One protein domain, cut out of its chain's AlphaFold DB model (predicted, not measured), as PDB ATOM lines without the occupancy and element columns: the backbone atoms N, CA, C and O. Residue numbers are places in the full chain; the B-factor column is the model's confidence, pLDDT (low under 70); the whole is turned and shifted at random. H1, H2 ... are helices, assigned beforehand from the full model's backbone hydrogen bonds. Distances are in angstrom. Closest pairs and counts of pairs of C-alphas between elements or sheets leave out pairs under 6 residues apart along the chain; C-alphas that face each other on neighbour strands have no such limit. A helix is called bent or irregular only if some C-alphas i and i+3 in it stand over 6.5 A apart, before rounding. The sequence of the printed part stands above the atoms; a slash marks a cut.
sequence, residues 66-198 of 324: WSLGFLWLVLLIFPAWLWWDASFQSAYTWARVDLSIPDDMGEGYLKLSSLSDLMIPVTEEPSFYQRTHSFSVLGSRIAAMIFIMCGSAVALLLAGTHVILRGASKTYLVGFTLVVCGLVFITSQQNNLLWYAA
ATOM      1  N   TRP A  66     159.292 137.903 200.183       85.94
ATOM      2  CA  TRP A  66     159.482 139.144 199.437       85.94
ATOM      3  C   TRP A  66     160.960 139.484 199.266       85.94
ATOM      4  O   TRP A  66     161.348 139.896 198.180       85.94
ATOM      5  N   SER A  67     161.795 139.267 200.288       85.44
ATOM      6  CA  SER A  67     163.230 139.535 200.182       85.44
ATOM      7  C   SER A  67     163.915 138.583 199.203       85.44
ATOM      8  O   SER A  67     164.683 139.038 198.364       85.44
ATOM      9  N   LEU A  68     163.596 137.286 199.232       86.56
ATOM     10  CA  LEU A  68     164.127 136.333 198.258       86.56
ATOM     11  C   LEU A  68     163.641 136.653 196.836       86.56
ATOM     12  O   LEU A  68     164.440 136.620 195.905       86.56
ATOM     13  N   GLY A  69     162.363 137.007 196.665       90.19
ATOM     14  CA  GLY A  69     161.821 137.446 195.374       90.19
ATOM     15  C   GLY A  69     162.490 138.718 194.846       90.19
ATOM     16  O   GLY A  69     162.840 138.784 193.671       90.19
ATOM     17  N   PHE A  70     162.737 139.697 195.718       91.38
ATOM     18  CA  PHE A  70     163.481 140.908 195.377       91.38
ATOM     19  C   PHE A  70     164.911 140.584 194.930       91.38
ATOM     20  O   PHE A  70     165.359 141.096 193.910       91.38
ATOM     21  N   LEU A  71     165.619 139.700 195.639       90.75
ATOM     22  CA  LEU A  71     166.985 139.336 195.259       90.75
ATOM     23  C   LEU A  71     167.040 138.579 193.924       90.75
ATOM     24  O   LEU A  71     167.949 138.818 193.138       90.75
ATOM     25  N   TRP A  72     166.057 137.720 193.633       93.31
ATOM     26  CA  TRP A  72     165.908 137.114 192.303       93.31
ATOM     27  C   TRP A  72     165.682 138.161 191.215       93.31
ATOM     28  O   TRP A  72     166.283 138.083 190.148       93.31
ATOM     29  N   LEU A  73     164.834 139.153 191.486       94.06
ATOM     30  CA  LEU A  73     164.595 140.248 190.554       94.06
ATOM     31  C   LEU A  73     165.885 141.030 190.284       94.06
ATOM     32  O   LEU A  73     166.208 141.284 189.128       94.06
ATOM     33  N   VAL A  74     166.652 141.358 191.327       92.19
ATOM     34  CA  VAL A  74     167.954 142.029 191.187       92.19
ATOM     35  C   VAL A  74     168.932 141.175 190.385       92.19
ATOM     36  O   VAL A  74     169.584 141.697 189.485       92.19
ATOM     37  N   LEU A  75     168.993 139.869 190.657       91.19
ATOM     38  CA  LEU A  75     169.851 138.929 189.935       91.19
ATOM     39  C   LEU A  75     169.584 138.935 188.419       91.19
ATOM     40  O   LEU A  75     170.509 138.731 187.642       91.19
ATOM     41  N   LEU A  76     168.339 139.187 188.002       91.44
ATOM     42  CA  LEU A  76     167.948 139.268 186.592       91.44
ATOM     43  C   LEU A  76     168.128 140.674 186.004       91.44
ATOM     44  O   LEU A  76     168.644 140.820 184.897       91.44
ATOM     45  N   ILE A  77     167.709 141.713 186.732       90.69
ATOM     46  CA  ILE A  77     167.752 143.101 186.251       90.69
ATOM     47  C   ILE A  77     169.189 143.597 186.129       90.69
ATOM     48  O   ILE A  77     169.500 144.307 185.180       90.69
ATOM     49  N   PHE A  78     170.069 143.242 187.066       88.81
ATOM     50  CA  PHE A  78     171.415 143.807 187.116       88.81
ATOM     51  C   PHE A  78     172.260 143.440 185.879       88.81
ATOM     52  O   PHE A  78     172.762 144.361 185.233       88.81
ATOM     53  N   PRO A  79     172.360 142.161 185.451       88.81
ATOM     54  CA  PRO A  79     173.033 141.812 184.197       88.81
ATOM     55  C   PRO A  79     172.353 142.402 182.962       88.81
ATOM     56  O   PRO A  79     173.037 142.830 182.037       88.81
ATOM     57  N   ALA A  80     171.015 142.452 182.942       90.56
ATOM     58  CA  ALA A  80     170.280 143.031 181.822       90.56
ATOM     59  C   ALA A  80     170.580 144.529 181.674       90.56
ATOM     60  O   ALA A  80     170.864 145.000 180.576       90.56
ATOM     61  N   TRP A  81     170.581 145.279 182.777       91.00
ATOM     62  CA  TRP A  81     170.886 146.706 182.756       91.00
ATOM     63  C   TRP A  81     172.330 146.964 182.318       91.00
ATOM     64  O   TRP A  81     172.557 147.787 181.435       91.00
ATOM     65  N   LEU A  82     173.282 146.197 182.853       89.31
ATOM     66  CA  LEU A  82     174.683 146.230 182.435       89.31
ATOM     67  C   LEU A  82     174.833 146.006 180.919       89.31
ATOM     68  O   LEU A  82     175.602 146.707 180.255       89.31
ATOM     69  N   TRP A  83     174.081 145.054 180.362       89.88
ATOM     70  CA  TRP A  83     174.121 144.740 178.935       89.88
ATOM     71  C   TRP A  83     173.543 145.863 178.061       89.88
ATOM     72  O   TRP A  83     174.136 146.232 177.044       89.88
ATOM     73  N   TRP A  84     172.403 146.433 178.463       88.19
ATOM     74  CA  TRP A  84     171.636 147.376 177.640       88.19
ATOM     75  C   TRP A  84     172.008 148.850 177.794       88.19
ATOM     76  O   TRP A  84     171.731 149.620 176.877       88.19
ATOM     77  N   ASP A  85     172.573 149.265 178.926       88.56
ATOM     78  CA  ASP A  85     172.819 150.678 179.219       88.56
ATOM     79  C   ASP A  85     174.310 150.937 179.434       88.56
ATOM     80  O   ASP A  85     174.876 150.580 180.467       88.56
ATOM     81  N   ALA A  86     174.939 151.611 178.472       84.94
ATOM     82  CA  ALA A  86     176.330 152.047 178.570       84.94
ATOM     83  C   ALA A  86     176.601 152.829 179.868       84.94
ATOM     84  O   ALA A  86     177.630 152.650 180.520       84.94
ATOM     85  N   SER A  87     175.636 153.636 180.324       86.62
ATOM     86  CA  SER A  87     175.781 154.458 181.530       86.62
ATOM     87  C   SER A  87     175.753 153.683 182.844       86.62
ATOM     88  O   SER A  87     176.031 154.274 183.891       86.62
ATOM     89  N   PHE A  88     175.499 152.371 182.807       87.62
ATOM     90  CA  PHE A  88     175.501 151.505 183.979       87.62
ATOM     91  C   PHE A  88     176.781 151.654 184.808       87.62
ATOM     92  O   PHE A  88     176.696 151.843 186.018       87.62
ATOM     93  N   GLN A  89     177.963 151.617 184.177       84.94
ATOM     94  CA  GLN A  89     179.229 151.699 184.910       84.94
ATOM     95  C   GLN A  89     179.388 153.054 185.603       84.94
ATOM     96  O   GLN A  89     179.723 153.097 186.780       84.94
ATOM     97  N   SER A  90     179.079 154.152 184.910       82.88
ATOM     98  CA  SER A  90     179.098 155.484 185.525       82.88
ATOM     99  C   SER A  90     178.104 155.587 186.685       82.88
ATOM    100  O   SER A  90     178.458 156.108 187.740       82.88
ATOM    101  N   ALA A  91     176.878 155.075 186.525       87.38
ATOM    102  CA  ALA A  91     175.867 155.099 187.583       87.38
ATOM    103  C   ALA A  91     176.293 154.252 188.789       87.38
ATOM    104  O   ALA A  91     176.098 154.665 189.928       87.38
ATOM    105  N   TYR A  92     176.906 153.095 188.538       87.31
ATOM    106  CA  TYR A  92     177.457 152.216 189.560       87.31
ATOM    107  C   TYR A  92     178.589 152.884 190.345       87.31
ATOM    108  O   TYR A  92     178.554 152.887 191.576       87.31
ATOM    109  N   THR A  93     179.555 153.499 189.660       85.19
ATOM    110  CA  THR A  93     180.672 154.180 190.321       85.19
ATOM    111  C   THR A  93     180.191 155.371 191.145       85.19
ATOM    112  O   THR A  93     180.547 155.478 192.316       85.19
ATOM    113  N   TRP A  94     179.332 156.233 190.591       85.00
ATOM    114  CA  TRP A  94     178.812 157.386 191.331       85.00
ATOM    115  C   TRP A  94     177.906 156.991 192.500       85.00
ATOM    116  O   TRP A  94     178.018 157.578 193.570       85.00
ATOM    117  N   ALA A  95     177.086 155.944 192.361       87.94
ATOM    118  CA  ALA A  95     176.318 155.408 193.484       87.94
ATOM    119  C   ALA A  95     177.224 154.913 194.624       87.94
ATOM    120  O   ALA A  95     176.898 155.102 195.793       87.94
ATOM    121  N   ARG A  96     178.371 154.297 194.308       86.25
ATOM    122  CA  ARG A  96     179.361 153.898 195.321       86.25
ATOM    123  C   ARG A  96     180.020 155.095 195.988       86.25
ATOM    124  O   ARG A  96     180.167 155.066 197.204       86.25
ATOM    125  N   VAL A  97     180.361 156.128 195.218       84.31
ATOM    126  CA  VAL A  97     180.884 157.395 195.748       84.31
ATOM    127  C   VAL A  97     179.885 158.021 196.726       84.31
ATOM    128  O   VAL A  97     180.260 158.309 197.858       84.31
ATOM    129  N   ASP A  98     178.608 158.134 196.350       85.12
ATOM    130  CA  ASP A  98     177.552 158.706 197.205       85.12
ATOM    131  C   ASP A  98     177.294 157.875 198.472       85.12
ATOM    132  O   ASP A  98     176.914 158.406 199.517       85.12
ATOM    133  N   LEU A  99     177.503 156.559 198.392       84.06
ATOM    134  CA  LEU A  99     177.404 155.633 199.521       84.06
ATOM    135  C   LEU A  99     178.711 155.492 200.317       84.06
ATOM    136  O   LEU A  99     178.755 154.698 201.260       84.06
ATOM    137  N   SER A 100     179.768 156.224 199.956       85.94
ATOM    138  CA  SER A 100     181.105 156.130 200.560       85.94
ATOM    139  C   SER A 100     181.679 154.705 200.565       85.94
ATOM    140  O   SER A 100     182.338 154.284 201.517       85.94
ATOM    141  N   ILE A 101     181.411 153.937 199.507       81.00
ATOM    142  CA  ILE A 101     181.944 152.586 199.316       81.00
ATOM    143  C   ILE A 101     183.271 152.705 198.551       81.00
ATOM    144  O   ILE A 101     183.248 153.169 197.409       81.00
ATOM    145  N   PRO A 102     184.407 152.259 199.122       72.19
ATOM    146  CA  PRO A 102     185.723 152.442 198.513       72.19
ATOM    147  C   PRO A 102     185.811 151.740 197.154       72.19
ATOM    148  O   PRO A 102     185.405 150.582 197.027       72.19
ATOM    149  N   ASP A 103     186.310 152.451 196.148       76.56
ATOM    150  CA  ASP A 103     186.624 151.957 194.804       76.56
ATOM    151  C   ASP A 103     187.686 152.869 194.185       76.56
ATOM    152  O   ASP A 103     187.509 154.092 194.180       76.56
ATOM    153  N   ASP A 104     188.747 152.295 193.625       73.06
ATOM    154  CA  ASP A 104     189.857 153.038 193.014       73.06
ATOM    155  C   ASP A 104     189.359 153.966 191.895       73.06
ATOM    156  O   ASP A 104     189.812 155.105 191.753       73.06
ATOM    157  N   MET A 105     188.350 153.518 191.138       72.44
ATOM    158  CA  MET A 105     187.730 154.319 190.079       72.44
ATOM    159  C   MET A 105     186.951 155.519 190.640       72.44
ATOM    160  O   MET A 105     187.006 156.614 190.077       72.44
ATOM    161  N   GLY A 106     186.248 155.329 191.759       73.38
ATOM    162  CA  GLY A 106     185.511 156.395 192.439       73.38
ATOM    163  C   GLY A 106     186.447 157.443 193.039       73.38
ATOM    164  O   GLY A 106     186.215 158.642 192.884       73.38
ATOM    165  N   GLU A 107     187.554 157.008 193.648       75.62
ATOM    166  CA  GLU A 107     188.600 157.919 194.123       75.62
ATOM    167  C   GLU A 107     189.247 158.706 192.983       75.62
ATOM    168  O   GLU A 107     189.501 159.906 193.122       75.62
ATOM    169  N   GLY A 108     189.494 158.052 191.845       72.50
ATOM    170  CA  GLY A 108     189.969 158.709 190.629       72.50
ATOM    171  C   GLY A 108     189.038 159.839 190.189       72.50
ATOM    172  O   GLY A 108     189.501 160.954 189.941       72.50
ATOM    173  N   TYR A 109     187.723 159.596 190.166       70.56
ATOM    174  CA  TYR A 109     186.742 160.630 189.822       70.56
ATOM    175  C   TYR A 109     186.680 161.766 190.832       70.56
ATOM    176  O   TYR A 109     186.636 162.913 190.405       70.56
ATOM    177  N   LEU A 110     186.744 161.488 192.134       72.19
ATOM    178  CA  LEU A 110     186.779 162.534 193.163       72.19
ATOM    179  C   LEU A 110     188.025 163.429 193.035       72.19
ATOM    180  O   LEU A 110     187.960 164.649 193.206       72.19
ATOM    181  N   LYS A 111     189.176 162.844 192.684       72.88
ATOM    182  CA  LYS A 111     190.407 163.605 192.415       72.88
ATOM    183  C   LYS A 111     190.265 164.452 191.149       72.88
ATOM    184  O   LYS A 111     190.604 165.631 191.162       72.88
ATOM    185  N   LEU A 112     189.720 163.893 190.070       68.00
ATOM    186  CA  LEU A 112     189.491 164.626 188.819       68.00
ATOM    187  C   LEU A 112     188.436 165.732 188.971       68.00
ATOM    188  O   LEU A 112     188.623 166.825 188.438       68.00
ATOM    189  N   SER A 113     187.361 165.487 189.725       67.19
ATOM    190  CA  SER A 113     186.323 166.481 189.996       67.19
ATOM    191  C   SER A 113     186.867 167.633 190.838       67.19
ATOM    192  O   SER A 113     186.669 168.786 190.468       67.19
ATOM    193  N   SER A 114     187.633 167.342 191.894       68.94
ATOM    194  CA  SER A 114     188.242 168.376 192.746       68.94
ATOM    195  C   SER A 114     189.307 169.200 192.017       68.94
ATOM    196  O   SER A 114     189.367 170.417 192.183       68.94
ATOM    197  N   LEU A 115     190.102 168.583 191.135       65.50
ATOM    198  CA  LEU A 115     190.981 169.320 190.219       65.50
ATOM    199  C   LEU A 115     190.189 170.223 189.272       65.50
ATOM    200  O   LEU A 115     190.642 171.310 188.921       65.50
ATOM    201  N   SER A 116     189.002 169.789 188.858       60.91
ATOM    202  CA  SER A 116     188.157 170.576 187.973       60.91
ATOM    203  C   SER A 116     187.425 171.727 188.673       60.91
ATOM    204  O   SER A 116     187.186 172.746 188.032       60.91
ATOM    205  N   ASP A 117     187.169 171.635 189.985       62.59
ATOM    206  CA  ASP A 117     186.645 172.749 190.794       62.59
ATOM    207  C   ASP A 117     187.601 173.955 190.778       62.59
ATOM    208  O   ASP A 117     187.163 175.106 190.751       62.59
ATOM    209  N   LEU A 118     188.912 173.700 190.699       59.81
ATOM    210  CA  LEU A 118     189.947 174.733 190.573       59.81
ATOM    211  C   LEU A 118     189.952 175.426 189.198       59.81
ATOM    212  O   LEU A 118     190.529 176.504 189.064       59.81
ATOM    213  N   MET A 119     189.320 174.828 188.183       53.50
ATOM    214  CA  MET A 119     189.279 175.338 186.804       53.50
ATOM    215  C   MET A 119     187.996 176.125 186.487       53.50
ATOM    216  O   MET A 119     187.987 176.903 185.532       53.50
ATOM    217  N   ILE A 120     186.940 175.991 187.304       55.00
ATOM    218  CA  ILE A 120     185.653 176.703 187.150       55.00
ATOM    219  C   ILE A 120     185.808 178.229 186.987       55.00
ATOM    220  O   ILE A 120     185.135 178.783 186.115       55.00
ATOM    221  N   PRO A 121     186.678 178.936 187.745       54.25
ATOM    222  CA  PRO A 121     186.812 180.390 187.613       54.25
ATOM    223  C   PRO A 121     187.352 180.835 186.248       54.25
ATOM    224  O   PRO A 121     187.309 182.018 185.932       54.25
ATOM    225  N   VAL A 122     187.903 179.901 185.467       55.06
ATOM    226  CA  VAL A 122     188.537 180.155 184.170       55.06
ATOM    227  C   VAL A 122     187.624 179.748 183.016       55.06
ATOM    228  O   VAL A 122     187.641 180.393 181.972       55.06
ATOM    229  N   THR A 123     186.839 178.677 183.176       55.91
ATOM    230  CA  THR A 123     186.022 178.121 182.087       55.91
ATOM    231  C   THR A 123     184.562 178.555 182.114       55.91
ATOM    232  O   THR A 123     183.885 178.337 181.114       55.91
ATOM    233  N   GLU A 124     184.062 179.103 183.231       59.59
ATOM    234  CA  GLU A 124     182.648 179.461 183.501       59.59
ATOM    235  C   GLU A 124     181.621 178.314 183.327       59.59
ATOM    236  O   GLU A 124     180.473 178.425 183.758       59.59
ATOM    237  N   GLU A 125     182.027 177.177 182.762       56.75
ATOM    238  CA  GLU A 125     181.235 175.968 182.594       56.75
ATOM    239  C   GLU A 125     181.733 174.833 183.502       56.75
ATOM    240  O   GLU A 125     182.946 174.657 183.667       56.75
ATOM    241  N   PRO A 126     180.814 174.003 184.040       57.31
ATOM    242  CA  PRO A 126     181.177 172.812 184.794       57.31
ATOM    243  C   PRO A 126     181.923 171.822 183.901       57.31
ATOM    244  O   PRO A 126     181.544 171.584 182.746       57.31
ATOM    245  N   SER A 127     182.963 171.214 184.463       61.78
ATOM    246  CA  SER A 127     183.817 170.253 183.774       61.78
ATOM    247  C   SER A 127     183.039 169.015 183.331       61.78
ATOM    248  O   SER A 127     181.966 168.701 183.859       61.78
ATOM    249  N   PHE A 128     183.594 168.259 182.381       62.75
ATOM    250  CA  PHE A 128     183.005 166.988 181.956       62.75
ATOM    251  C   PHE A 128     182.710 166.069 183.156       62.75
ATOM    252  O   PHE A 128     181.613 165.527 183.235       62.75
ATOM    253  N   TYR A 129     183.626 165.981 184.127       63.03
ATOM    254  CA  TYR A 129     183.502 165.143 185.328       63.03
ATOM    255  C   TYR A 129     182.502 165.660 186.373       63.03
ATOM    256  O   TYR A 129     181.979 164.879 187.157       63.03
ATOM    257  N   GLN A 130     182.207 166.959 186.401       64.75
ATOM    258  CA  GLN A 130     181.144 167.498 187.261       64.75
ATOM    259  C   GLN A 130     179.766 167.293 186.631       64.75
ATOM    260  O   GLN A 130     178.793 166.973 187.314       64.75
ATOM    261  N   ARG A 131     179.666 167.430 185.300       65.44
ATOM    262  CA  ARG A 131     178.408 167.199 184.573       65.44
ATOM    263  C   ARG A 131     177.923 165.758 184.705       65.44
ATOM    264  O   ARG A 131     176.715 165.517 184.671       65.44
ATOM    265  N   THR A 132     178.842 164.817 184.886       65.94
ATOM    266  CA  THR A 132     178.548 163.384 184.939       65.94
ATOM    267  C   THR A 132     177.857 162.935 186.230       65.94
ATOM    268  O   THR A 132     177.112 161.958 186.195       65.94
ATOM    269  N   HIS A 133     178.001 163.676 187.335       66.19
ATOM    270  CA  HIS A 133     177.287 163.428 188.602       66.19
ATOM    271  C   HIS A 133     175.928 164.153 188.698       66.19
ATOM    272  O   HIS A 133     175.141 163.921 189.611       66.19
ATOM    273  N   SER A 134     175.597 165.023 187.739       64.75
ATOM    274  CA  SER A 134     174.392 165.857 187.825       64.75
ATOM    275  C   SER A 134     173.075 165.067 187.728       64.75
ATOM    276  O   SER A 134     172.924 164.124 186.936       64.75
ATOM    277  N   PHE A 135     172.064 165.498 188.498       65.12
ATOM    278  CA  PHE A 135     170.772 164.803 188.553       65.12
ATOM    279  C   PHE A 135     170.043 164.778 187.199       65.12
ATOM    280  O   PHE A 135     169.357 163.811 186.875       65.12
ATOM    281  N   SER A 136     170.235 165.820 186.387       64.50
ATOM    282  CA  SER A 136     169.638 165.964 185.058       64.50
ATOM    283  C   SER A 136     170.212 165.009 184.008       64.50
ATOM    284  O   SER A 136     169.586 164.833 182.964       64.50
ATOM    285  N   VAL A 137     171.371 164.390 184.261       72.81
ATOM    286  CA  VAL A 137     172.060 163.535 183.280       72.81
ATOM    287  C   VAL A 137     172.139 162.081 183.765       72.81
ATOM    288  O   VAL A 137     171.805 161.170 183.005       72.81
ATOM    289  N   LEU A 138     172.523 161.845 185.027       81.62
ATOM    290  CA  LEU A 138     172.698 160.493 185.582       81.62
ATOM    291  C   LEU A 138     171.884 160.230 186.862       81.62
ATOM    292  O   LEU A 138     171.752 159.079 187.274       81.62
ATOM    293  N   GLY A 139     171.282 161.260 187.465       83.12
ATOM    294  CA  GLY A 139     170.655 161.187 188.794       83.12
ATOM    295  C   GLY A 139     169.623 160.085 188.993       83.12
ATOM    296  O   GLY A 139     169.668 159.380 189.996       83.12
ATOM    297  N   SER A 140     168.706 159.896 188.040       87.62
ATOM    298  CA  SER A 140     167.692 158.835 188.142       87.62
ATOM    299  C   SER A 140     168.310 157.435 188.135       87.62
ATOM    300  O   SER A 140     167.854 156.553 188.862       87.62
ATOM    301  N   ARG A 141     169.387 157.240 187.364       89.44
ATOM    302  CA  ARG A 141     170.140 155.983 187.305       89.44
ATOM    303  C   ARG A 141     170.947 155.759 188.578       89.44
ATOM    304  O   ARG A 141     170.913 154.660 189.118       89.44
ATOM    305  N   ILE A 142     171.597 156.798 189.103       88.62
ATOM    306  CA  ILE A 142     172.288 156.731 190.400       88.62
ATOM    307  C   ILE A 142     171.290 156.358 191.503       88.62
ATOM    308  O   ILE A 142     171.518 155.402 192.238       88.62
ATOM    309  N   ALA A 143     170.138 157.033 191.573       89.88
ATOM    310  CA  ALA A 143     169.106 156.754 192.570       89.88
ATOM    311  C   ALA A 143     168.568 155.316 192.468       89.88
ATOM    312  O   ALA A 143     168.425 154.635 193.485       89.88
ATOM    313  N   ALA A 144     168.311 154.829 191.249       91.88
ATOM    314  CA  ALA A 144     167.909 153.443 191.020       91.88
ATOM    315  C   ALA A 144     168.995 152.449 191.467       91.88
ATOM    316  O   ALA A 144     168.683 151.443 192.105       91.88
ATOM    317  N   MET A 145     170.267 152.746 191.191       91.88
ATOM    318  CA  MET A 145     171.394 151.916 191.610       91.88
ATOM    319  C   MET A 145     171.531 151.873 193.135       91.88
ATOM    320  O   MET A 145     171.615 150.788 193.707       91.88
ATOM    321  N   ILE A 146     171.460 153.026 193.807       90.44
ATOM    322  CA  ILE A 146     171.465 153.118 195.274       90.44
ATOM    323  C   ILE A 146     170.309 152.300 195.861       90.44
ATOM    324  O   ILE A 146     170.518 151.501 196.776       90.44
ATOM    325  N   PHE A 147     169.101 152.433 195.305       92.56
ATOM    326  CA  PHE A 147     167.944 151.651 195.738       92.56
ATOM    327  C   PHE A 147     168.183 150.142 195.598       92.56
ATOM    328  O   PHE A 147     167.889 149.389 196.526       92.56
ATOM    329  N   ILE A 148     168.756 149.692 194.477       91.69
ATOM    330  CA  ILE A 148     169.099 148.281 194.261       91.69
ATOM    331  C   ILE A 148     170.159 147.818 195.264       91.69
ATOM    332  O   ILE A 148     169.987 146.761 195.868       91.69
ATOM    333  N   MET A 149     171.226 148.589 195.485       88.94
ATOM    334  CA  MET A 149     172.316 148.223 196.397       88.94
ATOM    335  C   MET A 149     171.835 148.133 197.849       88.94
ATOM    336  O   MET A 149     171.981 147.090 198.492       88.94
ATOM    337  N   CYS A 150     171.193 149.189 198.357       89.12
ATOM    338  CA  CYS A 150     170.652 149.219 199.714       89.12
ATOM    339  C   CYS A 150     169.533 148.184 199.893       89.12
ATOM    340  O   CYS A 150     169.519 147.448 200.881       89.12
ATOM    341  N   GLY A 151     168.624 148.084 198.919       87.88
ATOM    342  CA  GLY A 151     167.543 147.102 198.916       87.88
ATOM    343  C   GLY A 151     168.068 145.670 198.955       87.88
ATOM    344  O   GLY A 151     167.565 144.855 199.725       87.88
ATOM    345  N   SER A 152     169.130 145.371 198.202       88.75
ATOM    346  CA  SER A 152     169.753 144.041 198.174       88.75
ATOM    347  C   SER A 152     170.439 143.714 199.492       88.75
ATOM    348  O   SER A 152     170.273 142.608 199.999       88.75
ATOM    349  N   ALA A 153     171.144 144.674 200.096       84.31
ATOM    350  CA  ALA A 153     171.756 144.490 201.409       84.31
ATOM    351  C   ALA A 153     170.700 144.174 202.483       84.31
ATOM    352  O   ALA A 153     170.823 143.188 203.214       84.31
ATOM    353  N   VAL A 154     169.613 144.952 202.534       84.25
ATOM    354  CA  VAL A 154     168.495 144.710 203.461       84.25
ATOM    355  C   VAL A 154     167.834 143.359 203.178       84.25
ATOM    356  O   VAL A 154     167.568 142.591 204.105       84.25
ATOM    357  N   ALA A 155     167.596 143.030 201.909       87.19
ATOM    358  CA  ALA A 155     166.967 141.774 201.524       87.19
ATOM    359  C   ALA A 155     167.838 140.549 201.858       87.19
ATOM    360  O   ALA A 155     167.301 139.547 202.335       87.19
ATOM    361  N   LEU A 156     169.163 140.636 201.691       82.69
ATOM    362  CA  LEU A 156     170.117 139.600 202.104       82.69
ATOM    363  C   LEU A 156     170.111 139.407 203.621       82.69
ATOM    364  O   LEU A 156     170.043 138.268 204.083       82.69
ATOM    365  N   LEU A 157     170.113 140.494 204.400       80.56
ATOM    366  CA  LEU A 157     170.036 140.422 205.862       80.56
ATOM    367  C   LEU A 157     168.740 139.747 206.326       80.56
ATOM    368  O   LEU A 157     168.774 138.847 207.171       80.56
ATOM    369  N   LEU A 158     167.594 140.132 205.756       80.00
ATOM    370  CA  LEU A 158     166.298 139.531 206.080       80.00
ATOM    371  C   LEU A 158     166.234 138.053 205.676       80.00
ATOM    372  O   LEU A 158     165.769 137.219 206.460       80.00
ATOM    373  N   ALA A 159     166.741 137.717 204.488       80.19
ATOM    374  CA  ALA A 159     166.767 136.349 203.993       80.19
ATOM    375  C   ALA A 159     167.695 135.452 204.828       80.19
ATOM    376  O   ALA A 159     167.286 134.357 205.217       80.19
ATOM    377  N   GLY A 160     168.897 135.922 205.171       73.44
ATOM    378  CA  GLY A 160     169.845 135.197 206.020       73.44
ATOM    379  C   GLY A 160     169.326 135.009 207.448       73.44
ATOM    380  O   GLY A 160     169.395 133.912 208.002       73.44
ATOM    381  N   THR A 161     168.693 136.040 208.018       73.81
ATOM    382  CA  THR A 161     168.049 135.957 209.340       73.81
ATOM    383  C   THR A 161     166.948 134.894 209.363       73.81
ATOM    384  O   THR A 161     166.817 134.155 210.343       73.81
ATOM    385  N   HIS A 162     166.176 134.762 208.276       77.38
ATOM    386  CA  HIS A 162     165.176 133.703 208.144       77.38
ATOM    387  C   HIS A 162     165.812 132.304 208.178       77.38
ATOM    388  O   HIS A 162     165.310 131.421 208.882       77.38
ATOM    389  N   VAL A 163     166.920 132.101 207.455       73.88
ATOM    390  CA  VAL A 163     167.648 130.820 207.431       73.88
ATOM    391  C   VAL A 163     168.127 130.438 208.834       73.88
ATOM    392  O   VAL A 163     167.865 129.320 209.276       73.88
ATOM    393  N   ILE A 164     168.747 131.378 209.554       72.00
ATOM    394  CA  ILE A 164     169.346 131.141 210.878       72.00
ATOM    395  C   ILE A 164     168.278 130.897 211.961       72.00
ATOM    396  O   ILE A 164     168.414 129.984 212.772       72.00
ATOM    397  N   LEU A 165     167.202 131.697 212.004       68.12
ATOM    398  CA  LEU A 165     166.271 131.697 213.146       68.12
ATOM    399  C   LEU A 165     165.171 130.627 213.104       68.12
ATOM    400  O   LEU A 165     164.564 130.343 214.149       68.12
ATOM    401  N   ARG A 166     164.840 130.088 211.924       66.06
ATOM    402  CA  ARG A 166     163.728 129.134 211.761       66.06
ATOM    403  C   ARG A 166     164.125 127.754 211.255       66.06
ATOM    404  O   ARG A 166     163.326 126.841 211.443       66.06
ATOM    405  N   GLY A 167     165.300 127.600 210.646       62.69
ATOM    406  CA  GLY A 167     165.561 126.458 209.775       62.69
ATOM    407  C   GLY A 167     164.725 126.615 208.508       62.69
ATOM    408  O   GLY A 167     163.514 126.396 208.505       62.69
ATOM    409  N   ALA A 168     165.350 127.100 207.438       68.69
ATOM    410  CA  ALA A 168     164.657 127.313 206.172       68.69
ATOM    411  C   ALA A 168     164.163 125.980 205.582       68.69
ATOM    412  O   ALA A 168     164.783 124.933 205.781       68.69
ATOM    413  N   SER A 169     163.069 126.011 204.813       80.25
ATOM    414  CA  SER A 169     162.700 124.851 203.996       80.25
ATOM    415  C   SER A 169     163.824 124.539 203.001       80.25
ATOM    416  O   SER A 169     164.542 125.448 202.575       80.25
ATOM    417  N   LYS A 170     163.966 123.270 202.589       81.62
ATOM    418  CA  LYS A 170     164.988 122.866 201.603       81.62
ATOM    419  C   LYS A 170     164.915 123.724 200.333       81.62
ATOM    420  O   LYS A 170     165.937 124.202 199.861       81.62
ATOM    421  N   THR A 171     163.707 123.995 199.839       82.25
ATOM    422  CA  THR A 171     163.472 124.841 198.659       82.25
ATOM    423  C   THR A 171     163.932 126.284 198.865       82.25
ATOM    424  O   THR A 171     164.554 126.855 197.976       82.25
ATOM    425  N   TYR A 172     163.664 126.874 200.036       83.25
ATOM    426  CA  TYR A 172     164.113 128.233 200.344       83.25
ATOM    427  C   TYR A 172     165.638 128.302 200.441       83.25
ATOM    428  O   TYR A 172     166.237 129.228 199.909       83.25
ATOM    429  N   LEU A 173     166.262 127.315 201.095       80.50
ATOM    430  CA  LEU A 173     167.715 127.239 201.218       80.50
ATOM    431  C   LEU A 173     168.373 127.160 199.835       80.50
ATOM    432  O   LEU A 173     169.251 127.959 199.545       80.50
ATOM    433  N   VAL A 174     167.892 126.262 198.967       82.69
ATOM    434  CA  VAL A 174     168.384 126.132 197.586       82.69
ATOM    435  C   VAL A 174     168.208 127.442 196.821       82.69
ATOM    436  O   VAL A 174     169.162 127.921 196.217       82.69
ATOM    437  N   GLY A 175     167.024 128.060 196.881       82.94
ATOM    438  CA  GLY A 175     166.769 129.336 196.210       82.94
ATOM    439  C   GLY A 175     167.685 130.457 196.703       82.94
ATOM    440  O   GLY A 175     168.259 131.179 195.897       82.94
ATOM    441  N   PHE A 176     167.868 130.581 198.018       83.19
ATOM    442  CA  PHE A 176     168.772 131.563 198.613       83.19
ATOM    443  C   PHE A 176     170.228 131.319 198.201       83.19
ATOM    444  O   PHE A 176     170.899 132.257 197.782       83.19
ATOM    445  N   THR A 177     170.701 130.072 198.252       82.31
ATOM    446  CA  THR A 177     172.054 129.709 197.816       82.31
ATOM    447  C   THR A 177     172.269 130.032 196.341       82.31
ATOM    448  O   THR A 177     173.275 130.651 196.016       82.31
ATOM    449  N   LEU A 178     171.324 129.691 195.458       86.19
ATOM    450  CA  LEU A 178     171.419 130.013 194.030       86.19
ATOM    451  C   LEU A 178     171.540 131.518 193.792       86.19
ATOM    452  O   LEU A 178     172.381 131.945 193.007       86.19
ATOM    453  N   VAL A 179     170.744 132.321 194.499       87.62
ATOM    454  CA  VAL A 179     170.797 133.778 194.372       87.62
ATOM    455  C   VAL A 179     172.114 134.340 194.889       87.62
ATOM    456  O   VAL A 179     172.723 135.159 194.213       87.62
ATOM    457  N   VAL A 180     172.590 133.890 196.052       83.94
ATOM    458  CA  VAL A 180     173.879 134.339 196.599       83.94
ATOM    459  C   VAL A 180     175.028 133.949 195.669       83.94
ATOM    460  O   VAL A 180     175.841 134.805 195.329       83.94
ATOM    461  N   CYS A 181     175.076 132.698 195.204       84.81
ATOM    462  CA  CYS A 181     176.079 132.244 194.240       84.81
ATOM    463  C   CYS A 181     176.003 133.035 192.931       84.81
ATOM    464  O   CYS A 181     177.037 133.427 192.402       84.81
ATOM    465  N   GLY A 182     174.796 133.310 192.432       85.44
ATOM    466  CA  GLY A 182     174.583 134.114 191.233       85.44
ATOM    467  C   GLY A 182     175.062 135.556 191.396       85.44
ATOM    468  O   GLY A 182     175.760 136.063 190.525       85.44
ATOM    469  N   LEU A 183     174.755 136.205 192.525       85.75
ATOM    470  CA  LEU A 183     175.219 137.562 192.816       85.75
ATOM    471  C   LEU A 183     176.747 137.611 192.915       85.75
ATOM    472  O   LEU A 183     177.356 138.479 192.303       85.75
ATOM    473  N   VAL A 184     177.365 136.655 193.620       85.44
ATOM    474  CA  VAL A 184     178.831 136.532 193.718       85.44
ATOM    475  C   VAL A 184     179.463 136.289 192.344       85.44
ATOM    476  O   VAL A 184     180.490 136.879 192.013       85.44
ATOM    477  N   PHE A 185     178.850 135.442 191.516       87.38
ATOM    478  CA  PHE A 185     179.313 135.208 190.153       87.38
ATOM    479  C   PHE A 185     179.259 136.494 189.319       87.38
ATOM    480  O   PHE A 185     180.263 136.874 188.724       87.38
ATOM    481  N   ILE A 186     178.133 137.210 189.330       87.19
ATOM    482  CA  ILE A 186     177.973 138.459 188.573       87.19
ATOM    483  C   ILE A 186     178.963 139.527 189.042       87.19
ATOM    484  O   ILE A 186     179.584 140.172 188.203       87.19
ATOM    485  N   THR A 187     179.145 139.709 190.353       84.31
ATOM    486  CA  THR A 187     180.088 140.712 190.873       84.31
ATOM    487  C   THR A 187     181.533 140.343 190.553       84.31
ATOM    488  O   THR A 187     182.287 141.198 190.098       84.31
ATOM    489  N   SER A 188     181.922 139.070 190.697       84.94
ATOM    490  CA  SER A 188     183.273 138.613 190.327       84.94
ATOM    491  C   SER A 188     183.560 138.706 188.825       84.94
ATOM    492  O   SER A 188     184.708 138.891 188.433       84.94
ATOM    493  N   GLN A 189     182.530 138.612 187.977       89.25
ATOM    494  CA  GLN A 189     182.647 138.715 186.519       89.25
ATOM    495  C   GLN A 189     182.285 140.101 185.975       89.25
ATOM    496  O   GLN A 189     182.242 140.282 184.760       89.25
ATOM    497  N   GLN A 190     182.052 141.094 186.834       85.62
ATOM    498  CA  GLN A 190     181.527 142.395 186.422       85.62
ATOM    499  C   GLN A 190     182.393 143.067 185.346       85.62
ATOM    500  O   GLN A 190     181.861 143.537 184.344       85.62
ATOM    501  N   ASN A 191     183.722 143.048 185.500       85.69
ATOM    502  CA  ASN A 191     184.651 143.649 184.533       85.69
ATOM    503  C   ASN A 191     184.638 142.952 183.165       85.69
ATOM    504  O   ASN A 191     184.869 143.603 182.142       85.69
ATOM    505  N   ASN A 192     184.380 141.644 183.137       90.38
ATOM    506  CA  ASN A 192     184.252 140.870 181.903       90.38
ATOM    507  C   ASN A 192     182.894 141.121 181.252       90.38
ATOM    508  O   ASN A 192     182.823 141.394 180.059       90.38
ATOM    509  N   LEU A 193     181.817 141.110 182.041       90.38
ATOM    510  CA  LEU A 193     180.472 141.413 181.560       90.38
ATOM    511  C   LEU A 193     180.401 142.819 180.957       90.38
ATOM    512  O   LEU A 193     179.845 142.980 179.874       90.38
ATOM    513  N   LEU A 194     180.987 143.821 181.624       88.25
ATOM    514  CA  LEU A 194     181.043 145.200 181.128       88.25
ATOM    515  C   LEU A 194     181.757 145.289 179.785       88.25
ATOM    516  O   LEU A 194     181.279 145.962 178.877       88.25
ATOM    517  N   TRP A 195     182.865 144.569 179.647       91.50
ATOM    518  CA  TRP A 195     183.625 144.513 178.408       91.50
ATOM    519  C   TRP A 195     182.854 143.856 177.275       91.50
ATOM    520  O   TRP A 195     182.761 144.427 176.194       91.50
ATOM    521  N   TYR A 196     182.238 142.698 177.517       92.94
ATOM    522  CA  TYR A 196     181.426 142.033 176.500       92.94
ATOM    523  C   TYR A 196     180.218 142.874 176.088       92.94
ATOM    524  O   TYR A 196     179.886 142.929 174.904       92.94
ATOM    525  N   ALA A 197     179.595 143.562 177.043       91.81
ATOM    526  CA  ALA A 197     178.490 144.465 176.771       91.81
ATOM    527  C   ALA A 197     178.940 145.679 175.941       91.81
ATOM    528  O   ALA A 197     178.297 146.001 174.941       91.81
ATOM    529  N   ALA A 198     180.063 146.309 176.302       90.81
ATOM    530  CA  ALA A 198     180.650 147.405 175.536       90.81
ATOM    531  C   ALA A 198     181.022 146.945 174.122       90.81
ATOM    532  O   ALA A 198     180.569 147.545 173.152       90.81
TER     533      ALA A 198
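What this domain is: This is residues 66 to 198 of the 324 residues of an uncharacterized protein of Gimesia sp (UniProt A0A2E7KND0). Three long helices, H1, H6 and H7, make a splayed up-and-down bundle, each running against the one before it. H2 crosses the first part of H6, H8 packs on the end of H1, and H3 to H5 form an arm adding to the length, with residues 120 to 125 sticking out. The printed part has 133 residues with eight named helices, H1 to H8 in order, and no named strand: all helix. It is loose, with a radius of gyration of the C-alphas of 18.1 A and spans of 64 by 31 by 25 A.

How they stand to each other: Start at H1, residues 66 to 84, the hub, touching four helices. H2, residues 88 to 98, touches it only at the corner, and only just, with 3 pairs of C-alphas within 8 A, Leu 82 and Phe 88 closest at 5.6 A. H3, residues 104 to 117, touches H2 with residues 105 to 107 alone, C-alphas Thr 93 and Gly 106 closest at 5.7 A. H4, residues 120 to 123, touches no helix; H5, residues 128 to 131, touches H3, C-alphas Ser 113 and Tyr 129 closest at 5.6 A. H6, residues 135 to 166, is about perpendicular to H2 at 75 degrees and touches it with residues 138 to 146 alone, C-alphas Ala 91 and Ile 142 closest at 4.8 A. Its residues 148 to 159 alone touch H1, C-alphas Ser 67 and Ala 155 closest at 4.6 A. H7, residues 170 to 188, touches H1 at a shallow tilt of 29 degrees, C-alphas Leu 75 and Leu 183 closest at 6.2 A. H8, residues 190 to 198, touches H1 residues 79 to 84 alone, C-alphas Trp 83 and Ala 197 closest at 4.9 A. Helix packing is mostly crossed. Every O i to N i+4 pair is within hydrogen-bond range in H2, H3, H7 and H8, against 14 of 15 in H1 and 26 of 28 in H6; H4 and H5 are too short for such a pair.

Where its parts are: Find C-alpha 66 at (159.482, 139.144, 199.437), where H1 begins its 26.3 A. H6 is longest at 43.1 A and irregular: C-alphas 137 and 140 are 8.1 A apart. H7 spans 26.6 A, H3 20.1 A; H8 ends at C-alpha 198, (180.650, 147.405, 175.536).

The domain as a whole: The C-alphas of Val 122 and Lys 170 are farthest apart, 64.3 A. The printed part has no cut, and its links between helices are tight. Look for pLDDT under 70 at residues 112 to 136 and 165 to 168; the mean of the printed part is 80.0.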